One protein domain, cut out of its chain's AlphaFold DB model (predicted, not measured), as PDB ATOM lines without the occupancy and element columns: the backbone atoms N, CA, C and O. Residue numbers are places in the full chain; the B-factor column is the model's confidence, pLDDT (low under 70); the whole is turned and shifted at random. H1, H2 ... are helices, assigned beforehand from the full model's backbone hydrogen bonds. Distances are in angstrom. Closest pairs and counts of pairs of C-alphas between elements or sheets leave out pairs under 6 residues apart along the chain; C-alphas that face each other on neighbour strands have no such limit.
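What this domain is: This is residues 615 to 756 of the 857 residues of the protein "Selenoprotein O" of Gallus gallus (UniProt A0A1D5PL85). Two groups of helices make a loose, open V: in one limb H1 lies antiparallel beside the long H8 and H3 crosses H8, while in the other H7 is the long piece, with H4 beside its last residues and the H5-H6 hairpin at the far end. The 142 printed residues hold eight named helices, H1 to H8 in order, and no named strand; the class is all helix. The whole is loose, with a radius of gyration of the C-alphas of 20.8 A, and elongated, spanning 68 by 35 by 20 A.

Where its parts are: H1, residues 618 to 633, begins at C-alpha 618 (71.768, 39.129, 16.105) and is 22.4 A long. H2 is residues 637 to 644, H3 653 to 665, H4 670 to 676, H5 683 to 695 and H6 697 to 703. H7, residues 706 to 724, is 27.8 A long. H8, residues 727 to 753, is 38.2 A long and ends at C-alpha 753 (72.678, 49.602, 3.556).

How they stand to each other: H1 touches residues 733 to 745 of H8 at a shallow tilt of 15 degrees, opposite ways; their closest C-alphas, Thr 633 and Asn 734, are 5.4 A apart. H2 and H3, a helical hairpin, only just touch, with 3 pairs of C-alphas within 8 A, closest Ile 640 and Leu 663 at 6.6 A. H3 touches H8 at a steep tilt of 58 degrees, closest C-alphas Ile 664 and Asn 734 at 6.7 A. H4 touches H7, closest C-alphas Arg 674 and Phe 719 at 6.2 A. H5 and H6, a helical hairpin, touch, closest C-alphas Ala 693 and Phe 700 at 5.4 A. H7 and H8 are apart. Every O i to N i+4 pair is within hydrogen-bond range in H1, H3, H4, H5, H6 and H7; H2 has 3 of 4 and H8 20 of 23.

The domain as a whole: The farthest C-alphas, Ser 695 and Ile 756, are 68.6 A apart. The printed part has no cut and no long link. Residues 699 to 707 have pLDDT under 70.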
ATOM      1  N   GLU A 615      69.841  48.385  14.872       93.50
ATOM      2  CA  GLU A 615      70.066  47.593  16.087       93.50
ATOM      3  C   GLU A 615      69.253  46.307  15.987       93.50
ATOM      4  O   GLU A 615      68.028  46.362  15.890       93.50
ATOM      5  N   LEU A 616      69.938  45.161  15.962       94.19
ATOM      6  CA  LEU A 616      69.320  43.842  15.839       94.19
ATOM      7  C   LEU A 616      69.813  42.916  16.953       94.19
ATOM      8  O   LEU A 616      70.971  42.975  17.361       94.19
ATOM      9  N   GLU A 617      68.956  41.995  17.392       91.50
ATOM     10  CA  GLU A 617      69.285  40.988  18.416       91.50
ATOM     11  C   GLU A 617      70.461  40.081  17.990       91.50
ATOM     12  O   GLU A 617      71.243  39.616  18.821       91.50
ATOM     13  N   GLU A 618      70.643  39.880  16.678       94.06
ATOM     14  CA  GLU A 618      71.768  39.129  16.105       94.06
ATOM     15  C   GLU A 618      73.140  39.806  16.300       94.06
ATOM     16  O   GLU A 618      74.160  39.120  16.208       94.06
ATOM     17  N   ASP A 619      73.195  41.102  16.640       97.19
ATOM     18  CA  ASP A 619      74.449  41.848  16.844       97.19
ATOM     19  C   ASP A 619      75.271  41.256  18.001       97.19
ATOM     20  O   ASP A 619      76.489  41.104  17.893       97.19
ATOM     21  N   SER A 620      74.604  40.850  19.089       96.69
ATOM     22  CA  SER A 620      75.246  40.207  20.247       96.69
ATOM     23  C   SER A 620      75.850  38.842  19.882       96.69
ATOM     24  O   SER A 620      76.970  38.499  20.282       96.69
ATOM     25  N   LYS A 621      75.154  38.080  19.028       97.50
ATOM     26  CA  LYS A 621      75.653  36.803  18.509       97.50
ATOM     27  C   LYS A 621      76.851  37.002  17.578       97.50
ATOM     28  O   LYS A 621      77.843  36.298  17.732       97.50
ATOM     29  N   LEU A 622      76.796  37.968  16.660       98.19
ATOM     30  CA  LEU A 622      77.901  38.275  15.746       98.19
ATOM     31  C   LEU A 622      79.181  38.681  16.501       98.19
ATOM     32  O   LEU A 622      80.274  38.248  16.132       98.19
ATOM     33  N   VAL A 623      79.036  39.469  17.573       98.25
ATOM     34  CA  VAL A 623      80.127  39.828  18.497       98.25
ATOM     35  C   VAL A 623      80.689  38.591  19.203       98.25
ATOM     36  O   VAL A 623      81.906  38.422  19.271       98.25
ATOM     37  N   SER A 624      79.821  37.702  19.686       97.88
ATOM     38  CA  SER A 624      80.231  36.471  20.373       97.88
ATOM     39  C   SER A 624      81.009  35.526  19.446       97.88
ATOM     40  O   SER A 624      82.083  35.048  19.806       97.88
ATOM     41  N   GLU A 625      80.517  35.322  18.219       98.38
ATOM     42  CA  GLU A 625      81.175  34.497  17.196       98.38
ATOM     43  C   GLU A 625      82.491  35.122  16.684       98.38
ATOM     44  O   GLU A 625      83.398  34.389  16.284       98.38
ATOM     45  N   LEU A 626      82.645  36.456  16.727       98.56
ATOM     46  CA  LEU A 626      83.931  37.111  16.445       98.56
ATOM     47  C   LEU A 626      84.961  36.748  17.513       98.56
ATOM     48  O   LEU A 626      86.070  36.332  17.190       98.56
ATOM     49  N   LEU A 627      84.596  36.888  18.788       98.19
ATOM     50  CA  LEU A 627      85.498  36.598  19.901       98.19
ATOM     51  C   LEU A 627      85.858  35.106  19.962       98.19
ATOM     52  O   LEU A 627      87.013  34.769  20.216       98.19
ATOM     53  N   GLU A 628      84.924  34.210  19.635       97.69
ATOM     54  CA  GLU A 628      85.219  32.786  19.423       97.69
ATOM     55  C   GLU A 628      86.229  32.584  18.277       97.69
ATOM     56  O   GLU A 628      87.244  31.910  18.460       97.69
ATOM     57  N   THR A 629      86.023  33.232  17.126       98.06
ATOM     58  CA  THR A 629      86.941  33.170  15.971       98.06
ATOM     59  C   THR A 629      88.343  33.681  16.327       98.06
ATOM     60  O   THR A 629      89.345  33.037  16.003       98.06
ATOM     61  N   MET A 630      88.438  34.793  17.059       97.75
ATOM     62  CA  MET A 630      89.704  35.349  17.550       97.75
ATOM     63  C   MET A 630      90.385  34.416  18.561       97.75
ATOM     64  O   MET A 630      91.605  34.275  18.527       97.75
ATOM     65  N   HIS A 631      89.625  33.731  19.419       95.19
ATOM     66  CA  HIS A 631      90.176  32.770  20.376       95.19
ATOM     67  C   HIS A 631      90.734  31.523  19.672       95.19
ATOM     68  O   HIS A 631      91.879  31.143  19.914       95.19
ATOM     69  N   LEU A 632      89.957  30.933  18.755       92.62
ATOM     70  CA  LEU A 632      90.319  29.726  18.001       92.62
ATOM     71  C   LEU A 632      91.535  29.930  17.086       92.62
ATOM     72  O   LEU A 632      92.360  29.027  16.954       92.62
ATOM     73  N   THR A 633      91.647  31.102  16.457       94.38
ATOM     74  CA  THR A 633      92.756  31.438  15.543       94.38
ATOM     75  C   THR A 633      93.951  32.089  16.244       94.38
ATOM     76  O   THR A 633      95.024  32.227  15.655       94.38
ATOM     77  N   GLY A 634      93.789  32.490  17.509       93.50
ATOM     78  CA  GLY A 634      94.784  33.258  18.246       93.50
ATOM     79  C   GLY A 634      95.003  34.660  17.671       93.50
ATOM     80  O   GLY A 634      96.139  35.109  17.576       93.50
ATOM     81  N   GLY A 635      93.931  35.331  17.265       95.81
ATOM     82  CA  GLY A 635      93.955  36.685  16.721       95.81
ATOM     83  C   GLY A 635      94.423  37.752  17.717       95.81
ATOM     84  O   GLY A 635      94.032  37.724  18.886       95.81
ATOM     85  N   ASP A 636      95.220  38.715  17.252       96.81
ATOM     86  CA  ASP A 636      95.548  39.928  18.007       96.81
ATOM     87  C   ASP A 636      94.293  40.781  18.239       96.81
ATOM     88  O   ASP A 636      93.576  41.133  17.297       96.81
ATOM     89  N   PHE A 637      94.018  41.112  19.502       97.12
ATOM     90  CA  PHE A 637      92.767  41.741  19.900       97.12
ATOM     91  C   PHE A 637      92.587  43.126  19.280       97.12
ATOM     92  O   PHE A 637      91.509  43.449  18.788       97.12
ATOM     93  N   THR A 638      93.637  43.947  19.284       97.19
ATOM     94  CA  THR A 638      93.543  45.336  18.819       97.19
ATOM     95  C   THR A 638      93.604  45.405  17.299       97.19
ATOM     96  O   THR A 638      92.756  46.042  16.667       97.19
ATOM     97  N   ASN A 639      94.564  44.700  16.699       96.31
ATOM     98  CA  ASN A 639      94.853  44.819  15.276       96.31
ATOM     99  C   ASN A 639      93.725  44.255  14.400       96.31
ATOM    100  O   ASN A 639      93.488  44.781  13.317       96.31
ATOM    101  N   ILE A 640      92.980  43.246  14.866       97.50
ATOM    102  CA  ILE A 640      91.811  42.727  14.138       97.50
ATOM    103  C   ILE A 640      90.685  43.761  14.086       97.50
ATOM    104  O   ILE A 640      90.169  44.032  13.003       97.50
ATOM    105  N   PHE A 641      90.339  44.399  15.210       97.62
ATOM    106  CA  PHE A 641      89.346  45.478  15.197       97.62
ATOM    107  C   PHE A 641      89.793  46.652  14.318       97.62
ATOM    108  O   PHE A 641      88.976  47.198  13.580       97.62
ATOM    109  N   TYR A 642      91.082  47.005  14.339       95.50
ATOM    110  CA  TYR A 642      91.624  48.023  13.439       95.50
ATOM    111  C   TYR A 642      91.460  47.620  11.960       95.50
ATOM    112  O   TYR A 642      90.841  48.364  11.198       95.50
ATOM    113  N   LEU A 643      91.903  46.418  11.568       95.69
ATOM    114  CA  LEU A 643      91.809  45.910  10.191       95.69
ATOM    115  C   LEU A 643      90.370  45.807   9.671       95.69
ATOM    116  O   LEU A 643      90.132  46.150   8.511       95.69
ATOM    117  N   LEU A 644      89.403  45.389  10.499       96.31
ATOM    118  CA  LEU A 644      87.987  45.297  10.107       96.31
ATOM    119  C   LEU A 644      87.411  46.637   9.620       96.31
ATOM    120  O   LEU A 644      86.492  46.640   8.800       96.31
ATOM    121  N   SER A 645      87.993  47.764  10.039       93.38
ATOM    122  CA  SER A 645      87.640  49.108   9.556       93.38
ATOM    123  C   SER A 645      87.920  49.304   8.059       93.38
ATOM    124  O   SER A 645      87.324  50.178   7.442       93.38
ATOM    125  N   SER A 646      88.778  48.476   7.450       91.62
ATOM    126  CA  SER A 646      89.043  48.470   6.000       91.62
ATOM    127  C   SER A 646      88.189  47.471   5.200       91.62
ATOM    128  O   SER A 646      88.238  47.477   3.971       91.62
ATOM    129  N   PHE A 647      87.383  46.632   5.863       92.44
ATOM    130  CA  PHE A 647      86.495  45.682   5.187       92.44
ATOM    131  C   PHE A 647      85.300  46.404   4.548       92.44
ATOM    132  O   PHE A 647      84.653  47.223   5.210       92.44
ATOM    133  N   SER A 648      84.982  46.079   3.292       84.12
ATOM    134  CA  SER A 648      83.848  46.644   2.547       84.12
ATOM    135  C   SER A 648      82.713  45.631   2.380       84.12
ATOM    136  O   SER A 648      82.931  44.419   2.404       84.12
ATOM    137  N   VAL A 649      81.498  46.136   2.170       79.31
ATOM    138  CA  VAL A 649      80.305  45.324   1.884       79.31
ATOM    139  C   VAL A 649      80.475  44.594   0.546       79.31
ATOM    140  O   VAL A 649      80.423  43.364   0.490       79.31
ATOM    141  N   ASP A 650      80.808  45.351  -0.498       76.31
ATOM    142  CA  ASP A 650      81.038  44.860  -1.857       76.31
ATOM    143  C   ASP A 650      82.533  44.568  -2.088       76.31
ATOM    144  O   ASP A 650      83.204  45.164  -2.932       76.31
ATOM    145  N   THR A 651      83.091  43.674  -1.268       74.75
ATOM    146  CA  THR A 651      84.484  43.221  -1.403       74.75
ATOM    147  C   THR A 651      84.590  42.134  -2.480       74.75
ATOM    148  O   THR A 651      84.147  41.005  -2.270       74.75
ATOM    149  N   ASP A 652      85.209  42.461  -3.621       79.25
ATOM    150  CA  ASP A 652      85.491  41.511  -4.711       79.25
ATOM    151  C   ASP A 652      86.272  40.266  -4.231       79.25
ATOM    152  O   ASP A 652      87.106  40.390  -3.331       79.25
ATOM    153  N   PRO A 653      86.122  39.083  -4.865       82.44
ATOM    154  CA  PRO A 653      86.781  37.851  -4.415       82.44
ATOM    155  C   PRO A 653      88.311  37.923  -4.280       82.44
ATOM    156  O   PRO A 653      88.866  37.278  -3.396       82.44
ATOM    157  N   SER A 654      88.998  38.715  -5.111       82.19
ATOM    158  CA  SER A 654      90.444  38.960  -4.978       82.19
ATOM    159  C   SER A 654      90.771  39.811  -3.750       82.19
ATOM    160  O   SER A 654      91.603  39.424  -2.938       82.19
ATOM    161  N   ARG A 655      90.049  40.920  -3.555       85.38
ATOM    162  CA  ARG A 655      90.187  41.794  -2.378       85.38
ATOM    163  C   ARG A 655      89.857  41.060  -1.075       85.38
ATOM    164  O   ARG A 655      90.434  41.374  -0.039       85.38
ATOM    165  N   LEU A 656      88.941  40.088  -1.120       87.88
ATOM    166  CA  LEU A 656      88.609  39.230   0.016       87.88
ATOM    167  C   LEU A 656      89.772  38.297   0.378       87.88
ATOM    168  O   LEU A 656      90.030  38.097   1.561       87.88
ATOM    169  N   GLU A 657      90.492  37.765  -0.612       89.69
ATOM    170  CA  GLU A 657      91.709  36.976  -0.392       89.69
ATOM    171  C   GLU A 657      92.831  37.851   0.195       89.69
ATOM    172  O   GLU A 657      93.332  37.537   1.274       89.69
ATOM    173  N   ASP A 658      93.120  39.012  -0.411       90.62
ATOM    174  CA  ASP A 658      94.098  39.993   0.103       90.62
ATOM    175  C   ASP A 658      93.798  40.407   1.561       90.62
ATOM    176  O   ASP A 658      94.697  40.691   2.358       90.62
ATOM    177  N   PHE A 659      92.512  40.492   1.917       93.31
ATOM    178  CA  PHE A 659      92.050  40.843   3.257       93.31
ATOM    179  C   PHE A 659      92.128  39.665   4.241       93.31
ATOM    180  O   PHE A 659      92.499  39.862   5.402       93.31
ATOM    181  N   LEU A 660      91.842  38.441   3.787       94.12
ATOM    182  CA  LEU A 660      92.040  37.219   4.569       94.12
ATOM    183  C   LEU A 660      93.521  37.011   4.902       94.12
ATOM    184  O   LEU A 660      93.831  36.740   6.060       94.12
ATOM    185  N   GLU A 661      94.441  37.209   3.954       93.44
ATOM    186  CA  GLU A 661      95.885  37.149   4.231       93.44
ATOM    187  C   GLU A 661      96.296  38.170   5.306       93.44
ATOM    188  O   GLU A 661      96.995  37.823   6.265       93.44
ATOM    189  N   LYS A 662      95.786  39.408   5.225       94.25
ATOM    190  CA  LYS A 662      96.029  40.451   6.237       94.25
ATOM    191  C   LYS A 662      95.479  40.073   7.613       94.25
ATOM    192  O   LYS A 662      96.217  40.194   8.589       94.25
ATOM    193  N   LEU A 663      94.251  39.560   7.725       94.69
ATOM    194  CA  LEU A 663      93.710  39.083   9.009       94.69
ATOM    195  C   LEU A 663      94.493  37.889   9.570       94.69
ATOM    196  O   LEU A 663      94.793  37.850  10.764       94.69
ATOM    197  N   ILE A 664      94.874  36.931   8.723       95.00
ATOM    198  CA  ILE A 664      95.624  35.747   9.156       95.00
ATOM    199  C   ILE A 664      97.048  36.124   9.592       95.00
ATOM    200  O   ILE A 664      97.562  35.523  10.532       95.00
ATOM    201  N   SER A 665      97.654  37.176   9.026       94.12
ATOM    202  CA  SER A 665      98.929  37.720   9.529       94.12
ATOM    203  C   SER A 665      98.852  38.210  10.987       94.12
ATOM    204  O   SER A 665      99.860  38.196  11.693       94.12
ATOM    205  N   GLN A 666      97.656  38.593  11.459       95.44
ATOM    206  CA  GLN A 666      97.396  38.996  12.847       95.44
ATOM    207  C   GLN A 666      96.987  37.823  13.755       95.44
ATOM    208  O   GLN A 666      96.756  38.024  14.946       95.44
ATOM    209  N   CYS A 667      96.904  36.599  13.227       95.12
ATOM    210  CA  CYS A 667      96.667  35.384  14.007       95.12
ATOM    211  C   CYS A 667      97.965  34.836  14.617       95.12
ATOM    212  O   CYS A 667      99.073  35.237  14.245       95.12
ATOM    213  N   ALA A 668      97.839  33.903  15.560       91.69
ATOM    214  CA  ALA A 668      98.987  33.306  16.227       91.69
ATOM    215  C   ALA A 668      99.691  32.281  15.322       91.69
ATOM    216  O   ALA A 668      99.043  31.498  14.627       91.69
ATOM    217  N   SER A 669     101.024  32.255  15.356       90.62
ATOM    218  CA  SER A 669     101.833  31.207  14.736       90.62
ATOM    219  C   SER A 669     101.795  29.923  15.571       90.62
ATOM    220  O   SER A 669     101.411  29.919  16.747       90.62
ATOM    221  N   VAL A 670     102.238  28.807  14.985       87.25
ATOM    222  CA  VAL A 670     102.321  27.529  15.709       87.25
ATOM    223  C   VAL A 670     103.299  27.640  16.892       87.25
ATOM    224  O   VAL A 670     103.086  27.031  17.936       87.25
ATOM    225  N   GLU A 671     104.347  28.448  16.759       86.00
ATOM    226  CA  GLU A 671     105.371  28.726  17.770       86.00
ATOM    227  C   GLU A 671     104.796  29.555  18.923       86.00
ATOM    228  O   GLU A 671     104.973  29.181  20.080       86.00
ATOM    229  N   GLU A 672     104.048  30.623  18.625       86.94
ATOM    230  CA  GLU A 672     103.364  31.448  19.635       86.94
ATOM    231  C   GLU A 672     102.362  30.617  20.448       86.94
ATOM    232  O   GLU A 672     102.353  30.676  21.681       86.94
ATOM    233  N   LEU A 673     101.572  29.769  19.779       86.06
ATOM    234  CA  LEU A 673     100.656  28.839  20.443       86.06
ATOM    235  C   LEU A 673     101.413  27.787  21.271       86.06
ATOM    236  O   LEU A 673     101.026  27.508  22.405       86.06
ATOM    237  N   ARG A 674     102.522  27.229  20.763       85.56
ATOM    238  CA  ARG A 674     103.372  26.282  21.513       85.56
ATOM    239  C   ARG A 674     103.989  26.912  22.762       85.56
ATOM    240  O   ARG A 674     104.128  26.206  23.756       85.56
ATOM    241  N   VAL A 675     104.341  28.199  22.745       83.44
ATOM    242  CA  VAL A 675     104.817  28.909  23.946       83.44
ATOM    243  C   VAL A 675     103.662  29.151  24.922       83.44
ATOM    244  O   VAL A 675     103.786  28.796  26.092       83.44
ATOM    245  N   ALA A 676     102.514  29.651  24.454       79.38
ATOM    246  CA  ALA A 676     101.353  29.942  25.305       79.38
ATOM    247  C   ALA A 676     100.760  28.696  26.000       79.38
ATOM    248  O   ALA A 676     100.350  28.761  27.162       79.38
ATOM    249  N   PHE A 677     100.741  27.551  25.310       81.44
ATOM    250  CA  PHE A 677     100.265  26.271  25.848       81.44
ATOM    251  C   PHE A 677     101.383  25.389  26.432       81.44
ATOM    252  O   PHE A 677     101.121  24.247  26.802       81.44
ATOM    253  N   LYS A 678     102.620  25.883  26.558       81.62
ATOM    254  CA  LYS A 678     103.722  25.135  27.182       81.62
ATOM    255  C   LYS A 678     103.351  24.742  28.628       81.62
ATOM    256  O   LYS A 678     103.062  25.642  29.418       81.62
ATOM    257  N   PRO A 679     103.375  23.445  29.002       80.81
ATOM    258  CA  PRO A 679     103.065  23.000  30.363       80.81
ATOM    259  C   PRO A 679     103.931  23.711  31.407       80.81
ATOM    260  O   PRO A 679     105.140  23.864  31.205       80.81
ATOM    261  N   GLN A 680     103.316  24.152  32.505       76.00
ATOM    262  CA  GLN A 680     103.997  24.902  33.565       76.00
ATOM    263  C   GLN A 680     104.461  23.976  34.699       76.00
ATOM    264  O   GLN A 680     105.454  24.267  35.367       76.00
ATOM    265  N   MET A 681     103.789  22.839  34.886       75.31
ATOM    266  CA  MET A 681     104.148  21.801  35.850       75.31
ATOM    267  C   MET A 681     105.025  20.700  35.228       75.31
ATOM    268  O   MET A 681     104.774  20.239  34.113       75.31
ATOM    269  N   ASP A 682     106.027  20.211  35.969       75.25
ATOM    270  CA  ASP A 682     106.789  19.022  35.562       75.25
ATOM    271  C   ASP A 682     105.877  17.769  35.537       75.25
ATOM    272  O   ASP A 682     105.123  17.546  36.492       75.25
ATOM    273  N   PRO A 683     105.953  16.896  34.512       74.25
ATOM    274  CA  PRO A 683     105.089  15.717  34.415       74.25
ATOM    275  C   PRO A 683     105.156  14.750  35.611       74.25
ATOM    276  O   PRO A 683     104.173  14.063  35.898       74.25
ATOM    277  N   ARG A 684     106.278  14.686  36.346       78.81
ATOM    278  CA  ARG A 684     106.399  13.863  37.564       78.81
ATOM    279  C   ARG A 684     105.692  14.524  38.740       78.81
ATOM    280  O   ARG A 684     105.042  13.824  39.513       78.81
ATOM    281  N   GLN A 685     105.776  15.851  38.853       79.25
ATOM    282  CA  GLN A 685     105.010  16.620  39.836       79.25
ATOM    283  C   GLN A 685     103.503  16.474  39.586       79.25
ATOM    284  O   GLN A 685     102.769  16.180  40.526       79.25
ATOM    285  N   LEU A 686     103.051  16.578  38.331       77.69
ATOM    286  CA  LEU A 686     101.642  16.382  37.977       77.69
ATOM    287  C   LEU A 686     101.164  14.959  38.303       77.69
ATOM    288  O   LEU A 686     100.129  14.790  38.942       77.69
ATOM    289  N   SER A 687     101.947  13.938  37.941       78.31
ATOM    290  CA  SER A 687     101.661  12.540  38.291       78.31
ATOM    291  C   SER A 687     101.576  12.329  39.811       78.31
ATOM    292  O   SER A 687     100.618  11.735  40.309       78.31
ATOM    293  N   MET A 688     102.509  12.903  40.580       79.25
ATOM    294  CA  MET A 688     102.472  12.882  42.045       79.25
ATOM    295  C   MET A 688     101.227  13.586  42.604       79.25
ATOM    296  O   MET A 688     100.604  13.074  43.532       79.25
ATOM    297  N   MET A 689     100.825  14.729  42.043       74.81
ATOM    298  CA  MET A 689      99.633  15.456  42.490       74.81
ATOM    299  C   MET A 689      98.328  14.721  42.141       74.81
ATOM    300  O   MET A 689      97.403  14.729  42.952       74.81
ATOM    301  N   LEU A 690      98.263  14.008  41.011       76.31
ATOM    302  CA  LEU A 690      97.146  13.114  40.674       76.31
ATOM    303  C   LEU A 690      97.071  11.904  41.623       76.31
ATOM    304  O   LEU A 690      95.992  11.576  42.120       76.31
ATOM    305  N   MET A 691      98.212  11.290  41.951       78.25
ATOM    306  CA  MET A 691      98.296  10.224  42.961       78.25
ATOM    307  C   MET A 691      97.869  10.719  44.355       78.25
ATOM    308  O   MET A 691      97.169  10.006  45.075       78.25
ATOM    309  N   LEU A 692      98.229  11.950  44.736       76.31
ATOM    310  CA  LEU A 692      97.780  12.583  45.984       76.31
ATOM    311  C   LEU A 692      96.273  12.878  45.975       76.31
ATOM    312  O   LEU A 692      95.610  12.622  46.977       76.31
ATOM    313  N   ALA A 693      95.710  13.334  44.851       73.44
ATOM    314  CA  ALA A 693      94.268  13.561  44.708       73.44
ATOM    315  C   ALA A 693      93.440  12.282  44.929       73.44
ATOM    316  O   ALA A 693      92.344  12.349  45.480       73.44
ATOM    317  N   GLN A 694      93.969  11.124  44.516       77.31
ATOM    318  CA  GLN A 694      93.333   9.818  44.709       77.31
ATOM    319  C   GLN A 694      93.556   9.245  46.119       77.31
ATOM    320  O   GLN A 694      92.637   8.666  46.695       77.31
ATOM    321  N   SER A 695      94.761   9.391  46.681       81.88
ATOM    322  CA  SER A 695      95.150   8.742  47.946       81.88
ATOM    323  C   SER A 695      94.851   9.556  49.209       81.88
ATOM    324  O   SER A 695      94.595   8.968  50.259       81.88
ATOM    325  N   ASN A 696      94.860  10.892  49.141       76.94
ATOM    326  CA  ASN A 696      94.509  11.759  50.267       76.94
ATOM    327  C   ASN A 696      93.906  13.103  49.792       76.94
ATOM    328  O   ASN A 696      94.615  14.113  49.720       76.94
ATOM    329  N   PRO A 697      92.583  13.154  49.535       74.94
ATOM    330  CA  PRO A 697      91.895  14.369  49.090       74.94
ATOM    331  C   PRO A 697      92.009  15.572  50.045       74.94
ATOM    332  O   PRO A 697      91.910  16.713  49.601       74.94
ATOM    333  N   GLN A 698      92.227  15.342  51.346       73.44
ATOM    334  CA  GLN A 698      92.373  16.414  52.339       73.44
ATOM    335  C   GLN A 698      93.751  17.078  52.245       73.44
ATOM    336  O   GLN A 698      93.847  18.302  52.199       73.44
ATOM    337  N   LEU A 699      94.816  16.273  52.154       68.25
ATOM    338  CA  LEU A 699      96.173  16.773  51.924       68.25
ATOM    339  C   LEU A 699      96.303  17.409  50.534       68.25
ATOM    340  O   LEU A 699      96.979  18.422  50.382       68.25
ATOM    341  N   PHE A 700      95.610  16.856  49.537       66.62
ATOM    342  CA  PHE A 700      95.525  17.433  48.201       66.62
ATOM    343  C   PHE A 700      94.982  18.870  48.225       66.62
ATOM    344  O   PHE A 700      95.643  19.774  47.717       66.62
ATOM    345  N   ALA A 701      93.841  19.101  48.886       64.25
ATOM    346  CA  ALA A 701      93.198  20.416  48.965       64.25
ATOM    347  C   ALA A 701      94.037  21.493  49.691       64.25
ATOM    348  O   ALA A 701      93.780  22.682  49.521       64.25
ATOM    349  N   LEU A 702      95.043  21.086  50.476       58.25
ATOM    350  CA  LEU A 702      96.018  21.974  51.123       58.25
ATOM    351  C   LEU A 702      97.214  22.336  50.223       58.25
ATOM    352  O   LEU A 702      97.942  23.275  50.539       58.25
ATOM    353  N   ILE A 703      97.444  21.591  49.136       58.69
ATOM    354  CA  ILE A 703      98.614  21.724  48.247       58.69
ATOM    355  C   ILE A 703      98.222  22.303  46.879       58.69
ATOM    356  O   ILE A 703      99.013  23.015  46.262       58.69
ATOM    357  N   GLY A 704      97.008  22.032  46.393       60.53
ATOM    358  CA  GLY A 704      96.508  22.582  45.136       60.53
ATOM    359  C   GLY A 704      95.006  22.381  44.954       60.53
ATOM    360  O   GLY A 704      94.384  21.530  45.585       60.53
ATOM    361  N   THR A 705      94.402  23.170  44.065       64.50
ATOM    362  CA  THR A 705      92.988  22.991  43.713       64.50
ATOM    363  C   THR A 705      92.839  21.945  42.605       64.50
ATOM    364  O   THR A 705      93.711  21.786  41.746       64.50
ATOM    365  N   LYS A 706      91.686  21.267  42.563       69.38
ATOM    366  CA  LYS A 706      91.330  20.385  41.438       69.38
ATOM    367  C   LYS A 706      91.250  21.158  40.110       69.38
ATOM    368  O   LYS A 706      91.618  20.619  39.074       69.38
ATOM    369  N   ALA A 707      90.827  22.425  40.151       68.94
ATOM    370  CA  ALA A 707      90.737  23.287  38.974       68.94
ATOM    371  C   ALA A 707      92.115  23.559  38.345       68.94
ATOM    372  O   ALA A 707      92.259  23.433  37.133       68.94
ATOM    373  N   ASN A 708      93.143  23.847  39.151       70.12
ATOM    374  CA  ASN A 708      94.495  24.103  38.641       70.12
ATOM    375  C   ASN A 708      95.097  22.856  37.959       70.12
ATOM    376  O   ASN A 708      95.810  22.992  36.970       70.12
ATOM    377  N   ILE A 709      94.770  21.644  38.432       73.56
ATOM    378  CA  ILE A 709      95.174  20.397  37.756       73.56
ATOM    379  C   ILE A 709      94.417  20.177  36.451       73.56
ATOM    380  O   ILE A 709      95.044  19.806  35.463       73.56
ATOM    381  N   ASN A 710      93.104  20.416  36.423       74.06
ATOM    382  CA  ASN A 710      92.337  20.330  35.181       74.06
ATOM    383  C   ASN A 710      92.926  21.269  34.113       74.06
ATOM    384  O   ASN A 710      93.202  20.816  33.007       74.06
ATOM    385  N   LYS A 711      93.248  22.521  34.474       74.94
ATOM    386  CA  LYS A 711      93.882  23.480  33.553       74.94
ATOM    387  C   LYS A 711      95.266  23.039  33.063       74.94
ATOM    388  O   LYS A 711      95.559  23.201  31.882       74.94
ATOM    389  N   GLU A 712      96.109  22.443  33.911       78.38
ATOM    390  CA  GLU A 712      97.392  21.878  33.450       78.38
ATOM    391  C   GLU A 712      97.205  20.650  32.539       78.38
ATOM    392  O   GLU A 712      97.951  20.494  31.574       78.38
ATOM    393  N   LEU A 713      96.199  19.802  32.784       78.56
ATOM    394  CA  LEU A 713      95.861  18.676  31.901       78.56
ATOM    395  C   LEU A 713      95.353  19.158  30.534       78.56
ATOM    396  O   LEU A 713      95.830  18.683  29.505       78.56
ATOM    397  N   GLU A 714      94.444  20.133  30.519       80.06
ATOM    398  CA  GLU A 714      93.932  20.785  29.307       80.06
ATOM    399  C   GLU A 714      95.075  21.442  28.516       80.06
ATOM    400  O   GLU A 714      95.203  21.232  27.308       80.06
ATOM    401  N   ARG A 715      95.975  22.162  29.200       81.75
ATOM    402  CA  ARG A 715      97.185  22.761  28.618       81.75
ATOM    403  C   ARG A 715      98.112  21.708  27.998       81.75
ATOM    404  O   ARG A 715      98.562  21.900  26.871       81.75
ATOM    405  N   ILE A 716      98.353  20.581  28.674       82.81
ATOM    406  CA  ILE A 716      99.140  19.455  28.136       82.81
ATOM    407  C   ILE A 716      98.466  18.832  26.905       82.81
ATOM    408  O   ILE A 716      99.150  18.522  25.925       82.81
ATOM    409  N   GLU A 717      97.140  18.672  26.910       82.19
ATOM    410  CA  GLU A 717      96.404  18.134  25.764       82.19
ATOM    411  C   GLU A 717      96.494  19.072  24.546       82.19
ATOM    412  O   GLU A 717      96.773  18.616  23.433       82.19
ATOM    413  N   GLN A 718      96.334  20.385  24.749       83.19
ATOM    414  CA  GLN A 718      96.512  21.385  23.690       83.19
ATOM    415  C   GLN A 718      97.959  21.432  23.182       83.19
ATOM    416  O   GLN A 718      98.182  21.434  21.973       83.19
ATOM    417  N   PHE A 719      98.955  21.381  24.071       84.81
ATOM    418  CA  PHE A 719     100.368  21.330  23.685       84.81
ATOM    419  C   PHE A 719     100.689  20.103  22.820       84.81
ATOM    420  O   PHE A 719     101.364  20.227  21.800       84.81
ATOM    421  N   SER A 720     100.147  18.932  23.172       84.25
ATOM    422  CA  SER A 720     100.284  17.697  22.388       84.25
ATOM    423  C   SER A 720      99.677  17.835  20.981       84.25
ATOM    424  O   SER A 720     100.331  17.516  19.986       84.25
ATOM    425  N   LYS A 721      98.473  18.418  20.866       85.38
ATOM    426  CA  LYS A 721      97.850  18.739  19.565       85.38
ATOM    427  C   LYS A 721      98.711  19.711  18.744       85.38
ATOM    428  O   LYS A 721      98.895  19.509  17.546       85.38
ATOM    429  N   LEU A 722      99.285  20.731  19.384       85.75
ATOM    430  CA  LEU A 722     100.148  21.735  18.749       85.75
ATOM    431  C   LEU A 722     101.531  21.195  18.344       85.75
ATOM    432  O   LEU A 722     102.168  21.764  17.458       85.75
ATOM    433  N   GLN A 723     102.011  20.095  18.930       83.06
ATOM    434  CA  GLN A 723     103.201  19.393  18.428       83.06
ATOM    435  C   GLN A 723     102.935  18.684  17.093       83.06
ATOM    436  O   GLN A 723     103.826  18.639  16.250       83.06
ATOM    437  N   GLN A 724     101.719  18.172  16.885       86.38
ATOM    438  CA  GLN A 724     101.328  17.450  15.666       86.38
ATOM    439  C   GLN A 724     100.852  18.375  14.533       86.38
ATOM    440  O   GLN A 724     100.864  17.978  13.371       86.38
ATOM    441  N   LEU A 725     100.436  19.603  14.856       88.44
ATOM    442  CA  LEU A 725      99.923  20.579  13.892       88.44
ATOM    443  C   LEU A 725     101.044  21.199  13.037       88.44
ATOM    444  O   LEU A 725     102.033  21.703  13.579       88.44
ATOM    445  N   THR A 726     100.870  21.228  11.710       90.50
ATOM    446  CA  THR A 726     101.760  21.981  10.808       90.50
ATOM    447  C   THR A 726     101.287  23.427  10.618       90.50
ATOM    448  O   THR A 726     100.120  23.757  10.841       90.50
ATOM    449  N   ALA A 727     102.179  24.305  10.149       88.81
ATOM    450  CA  ALA A 727     101.816  25.682   9.807       88.81
ATOM    451  C   ALA A 727     100.771  25.756   8.674       88.81
ATOM    452  O   ALA A 727      99.908  26.629   8.700       88.81
ATOM    453  N   ALA A 728     100.795  24.813   7.723       90.38
ATOM    454  CA  ALA A 728      99.810  24.733   6.644       90.38
ATOM    455  C   ALA A 728      98.418  24.312   7.155       90.38
ATOM    456  O   ALA A 728      97.409  24.870   6.723       90.38
ATOM    457  N   ASP A 729      98.355  23.386   8.119       90.69
ATOM    458  CA  ASP A 729      97.094  23.008   8.773       90.69
ATOM    459  C   ASP A 729      96.493  24.179   9.555       90.69
ATOM    460  O   ASP A 729      95.284  24.407   9.492       90.69
ATOM    461  N   LEU A 730      97.328  24.927  10.290       90.75
ATOM    462  CA  LEU A 730      96.889  26.106  11.039       90.75
ATOM    463  C   LEU A 730      96.390  27.208  10.093       90.75
ATOM    464  O   LEU A 730      95.297  27.727  10.299       90.75
ATOM    465  N   LEU A 731      97.131  27.504   9.020       92.50
ATOM    466  CA  LEU A 731      96.736  28.458   7.978       92.50
ATOM    467  C   LEU A 731      95.375  28.096   7.360       92.50
ATOM    468  O   LEU A 731      94.480  28.938   7.296       92.50
ATOM    469  N   SER A 732      95.189  26.830   6.973       93.38
ATOM    470  CA  SER A 732      93.936  26.325   6.398       93.38
ATOM    471  C   SER A 732      92.752  26.434   7.373       93.38
ATOM    472  O   SER A 732      91.671  26.903   7.006       93.38
ATOM    473  N   ARG A 733      92.959  26.078   8.651       93.19
ATOM    474  CA  ARG A 733      91.944  26.219   9.711       93.19
ATOM    475  C   ARG A 733      91.584  27.682   9.963       93.19
ATOM    476  O   ARG A 733      90.397  28.001   9.999       93.19
ATOM    477  N   ASN A 734      92.585  28.552  10.102       94.88
ATOM    478  CA  ASN A 734      92.389  29.975  10.363       94.88
ATOM    479  C   ASN A 734      91.642  30.640   9.207       94.88
ATOM    480  O   ASN A 734      90.663  31.342   9.451       94.88
ATOM    481  N   LYS A 735      92.027  30.353   7.955       95.44
ATOM    482  CA  LYS A 735      91.315  30.845   6.771       95.44
ATOM    483  C   LYS A 735      89.847  30.429   6.777       95.44
ATOM    484  O   LYS A 735      88.989  31.291   6.628       95.44
ATOM    485  N   ARG A 736      89.544  29.144   7.013       96.44
ATOM    486  CA  ARG A 736      88.155  28.661   7.069       96.44
ATOM    487  C   ARG A 736      87.335  29.407   8.132       96.44
ATOM    488  O   ARG A 736      86.258  29.894   7.808       96.44
ATOM    489  N   HIS A 737      87.846  29.534   9.359       97.31
ATOM    490  CA  HIS A 737      87.140  30.244  10.433       97.31
ATOM    491  C   HIS A 737      86.914  31.734  10.110       97.31
ATOM    492  O   HIS A 737      85.816  32.244  10.330       97.31
ATOM    493  N   TRP A 738      87.900  32.422   9.523       97.69
ATOM    494  CA  TRP A 738      87.730  33.817   9.107       97.69
ATOM    495  C   TRP A 738      86.759  33.986   7.936       97.69
ATOM    496  O   TRP A 738      85.939  34.897   7.981       97.69
ATOM    497  N   THR A 739      86.763  33.102   6.931       96.19
ATOM    498  CA  THR A 739      85.744  33.114   5.865       96.19
ATOM    499  C   THR A 739      84.335  32.864   6.421       96.19
ATOM    500  O   THR A 739      83.405  33.584   6.062       96.19
ATOM    501  N   GLU A 740      84.173  31.896   7.331       96.62
ATOM    502  CA  GLU A 740      82.890  31.577   7.980       96.62
ATOM    503  C   GLU A 740      82.318  32.756   8.787       96.62
ATOM    504  O   GLU A 740      81.102  32.961   8.782       96.62
ATOM    505  N   TRP A 741      83.162  33.537   9.471       97.69
ATOM    506  CA  TRP A 741      82.710  34.717  10.217       97.69
ATOM    507  C   TRP A 741      82.514  35.954   9.325       97.69
ATOM    508  O   TRP A 741      81.498  36.640   9.452       97.69
ATOM    509  N   LEU A 742      83.432  36.225   8.388       96.62
ATOM    510  CA  LEU A 742      83.339  37.391   7.501       96.62
ATOM    511  C   LEU A 742      82.087  37.365   6.628       96.62
ATOM    512  O   LEU A 742      81.512  38.421   6.389       96.62
ATOM    513  N   GLU A 743      81.621  36.192   6.195       94.69
ATOM    514  CA  GLU A 743      80.378  36.104   5.425       94.69
ATOM    515  C   GLU A 743      79.155  36.509   6.265       94.69
ATOM    516  O   GLU A 743      78.294  37.250   5.791       94.69
ATOM    517  N   LYS A 744      79.106  36.125   7.548       96.19
ATOM    518  CA  LYS A 744      78.051  36.575   8.475       96.19
ATOM    519  C   LYS A 744      78.127  38.083   8.719       96.19
ATOM    520  O   LYS A 744      77.098  38.755   8.711       96.19
ATOM    521  N   TYR A 745      79.337  38.620   8.895       96.81
ATOM    522  CA  TYR A 745      79.562  40.059   9.037       96.81
ATOM    523  C   TYR A 745      79.116  40.821   7.780       96.81
ATOM    524  O   TYR A 745      78.378  41.796   7.893       96.81
ATOM    525  N   ARG A 746      79.461  40.333   6.583       94.62
ATOM    526  CA  ARG A 746      79.051  40.902   5.289       94.62
ATOM    527  C   ARG A 746      77.531  40.898   5.119       94.62
ATOM    528  O   ARG A 746      76.957  41.938   4.806       94.62
ATOM    529  N   VAL A 747      76.861  39.782   5.420       94.38
ATOM    530  CA  VAL A 747      75.386  39.689   5.443       94.38
ATOM    531  C   VAL A 747      74.772  40.688   6.433       94.38
ATOM    532  O   VAL A 747      73.774  41.332   6.112       94.38
ATOM    533  N   ARG A 748      75.376  40.883   7.613       95.50
ATOM    534  CA  ARG A 748      74.901  41.876   8.591       95.50
ATOM    535  C   ARG A 748      75.147  43.327   8.157       95.50
ATOM    536  O   ARG A 748      74.327  44.188   8.480       95.50
ATOM    537  N   LEU A 749      76.227  43.605   7.425       94.25
ATOM    538  CA  LEU A 749      76.487  44.925   6.844       94.25
ATOM    539  C   LEU A 749      75.551  45.233   5.664       94.25
ATOM    540  O   LEU A 749      75.121  46.374   5.547       94.25
ATOM    541  N   HIS A 750      75.157  44.248   4.844       93.06
ATOM    542  CA  HIS A 750      74.133  44.466   3.808       93.06
ATOM    543  C   HIS A 750      72.827  45.024   4.417       93.06
ATOM    544  O   HIS A 750      72.286  46.001   3.900       93.06
ATOM    545  N   LYS A 751      72.394  44.521   5.584       93.75
ATOM    546  CA  LYS A 751      71.221  45.043   6.321       93.75
ATOM    547  C   LYS A 751      71.354  46.500   6.794       93.75
ATOM    548  O   LYS A 751      70.341  47.149   7.031       93.75
ATOM    549  N   GLU A 752      72.572  47.031   6.950       91.94
ATOM    550  CA  GLU A 752      72.772  48.461   7.247       91.94
ATOM    551  C   GLU A 752      72.484  49.341   6.023       91.94
ATOM    552  O   GLU A 752      72.030  50.471   6.184       91.94
ATOM    553  N   VAL A 753      72.750  48.833   4.811       91.31
ATOM    554  CA  VAL A 753      72.678  49.602   3.556       91.31
ATOM    555  C   VAL A 753      71.397  49.374   2.748       91.31
ATOM    556  O   VAL A 753      71.082  50.197   1.897       91.31
ATOM    557  N   GLU A 754      70.599  48.344   3.056       88.38
ATOM    558  CA  GLU A 754      69.286  48.065   2.428       88.38
ATOM    559  C   GLU A 754      68.325  49.274   2.389       88.38
ATOM    560  O   GLU A 754      67.473  49.360   1.506       88.38
ATOM    561  N   SER A 755      68.455  50.211   3.335       81.56
ATOM    562  CA  SER A 755      67.625  51.424   3.437       81.56
ATOM    563  C   SER A 755      68.362  52.729   3.088       81.56
ATOM    564  O   SER A 755      67.808  53.818   3.249       81.56
ATOM    565  N   ILE A 756      69.603  52.638   2.602       87.19
ATOM    566  CA  ILE A 756      70.505  53.773   2.386       87.19
ATOM    567  C   ILE A 756      70.635  54.091   0.892       87.19
ATOM    568  O   ILE A 756      70.978  53.238   0.081       87.19
TER     569      ILE A 756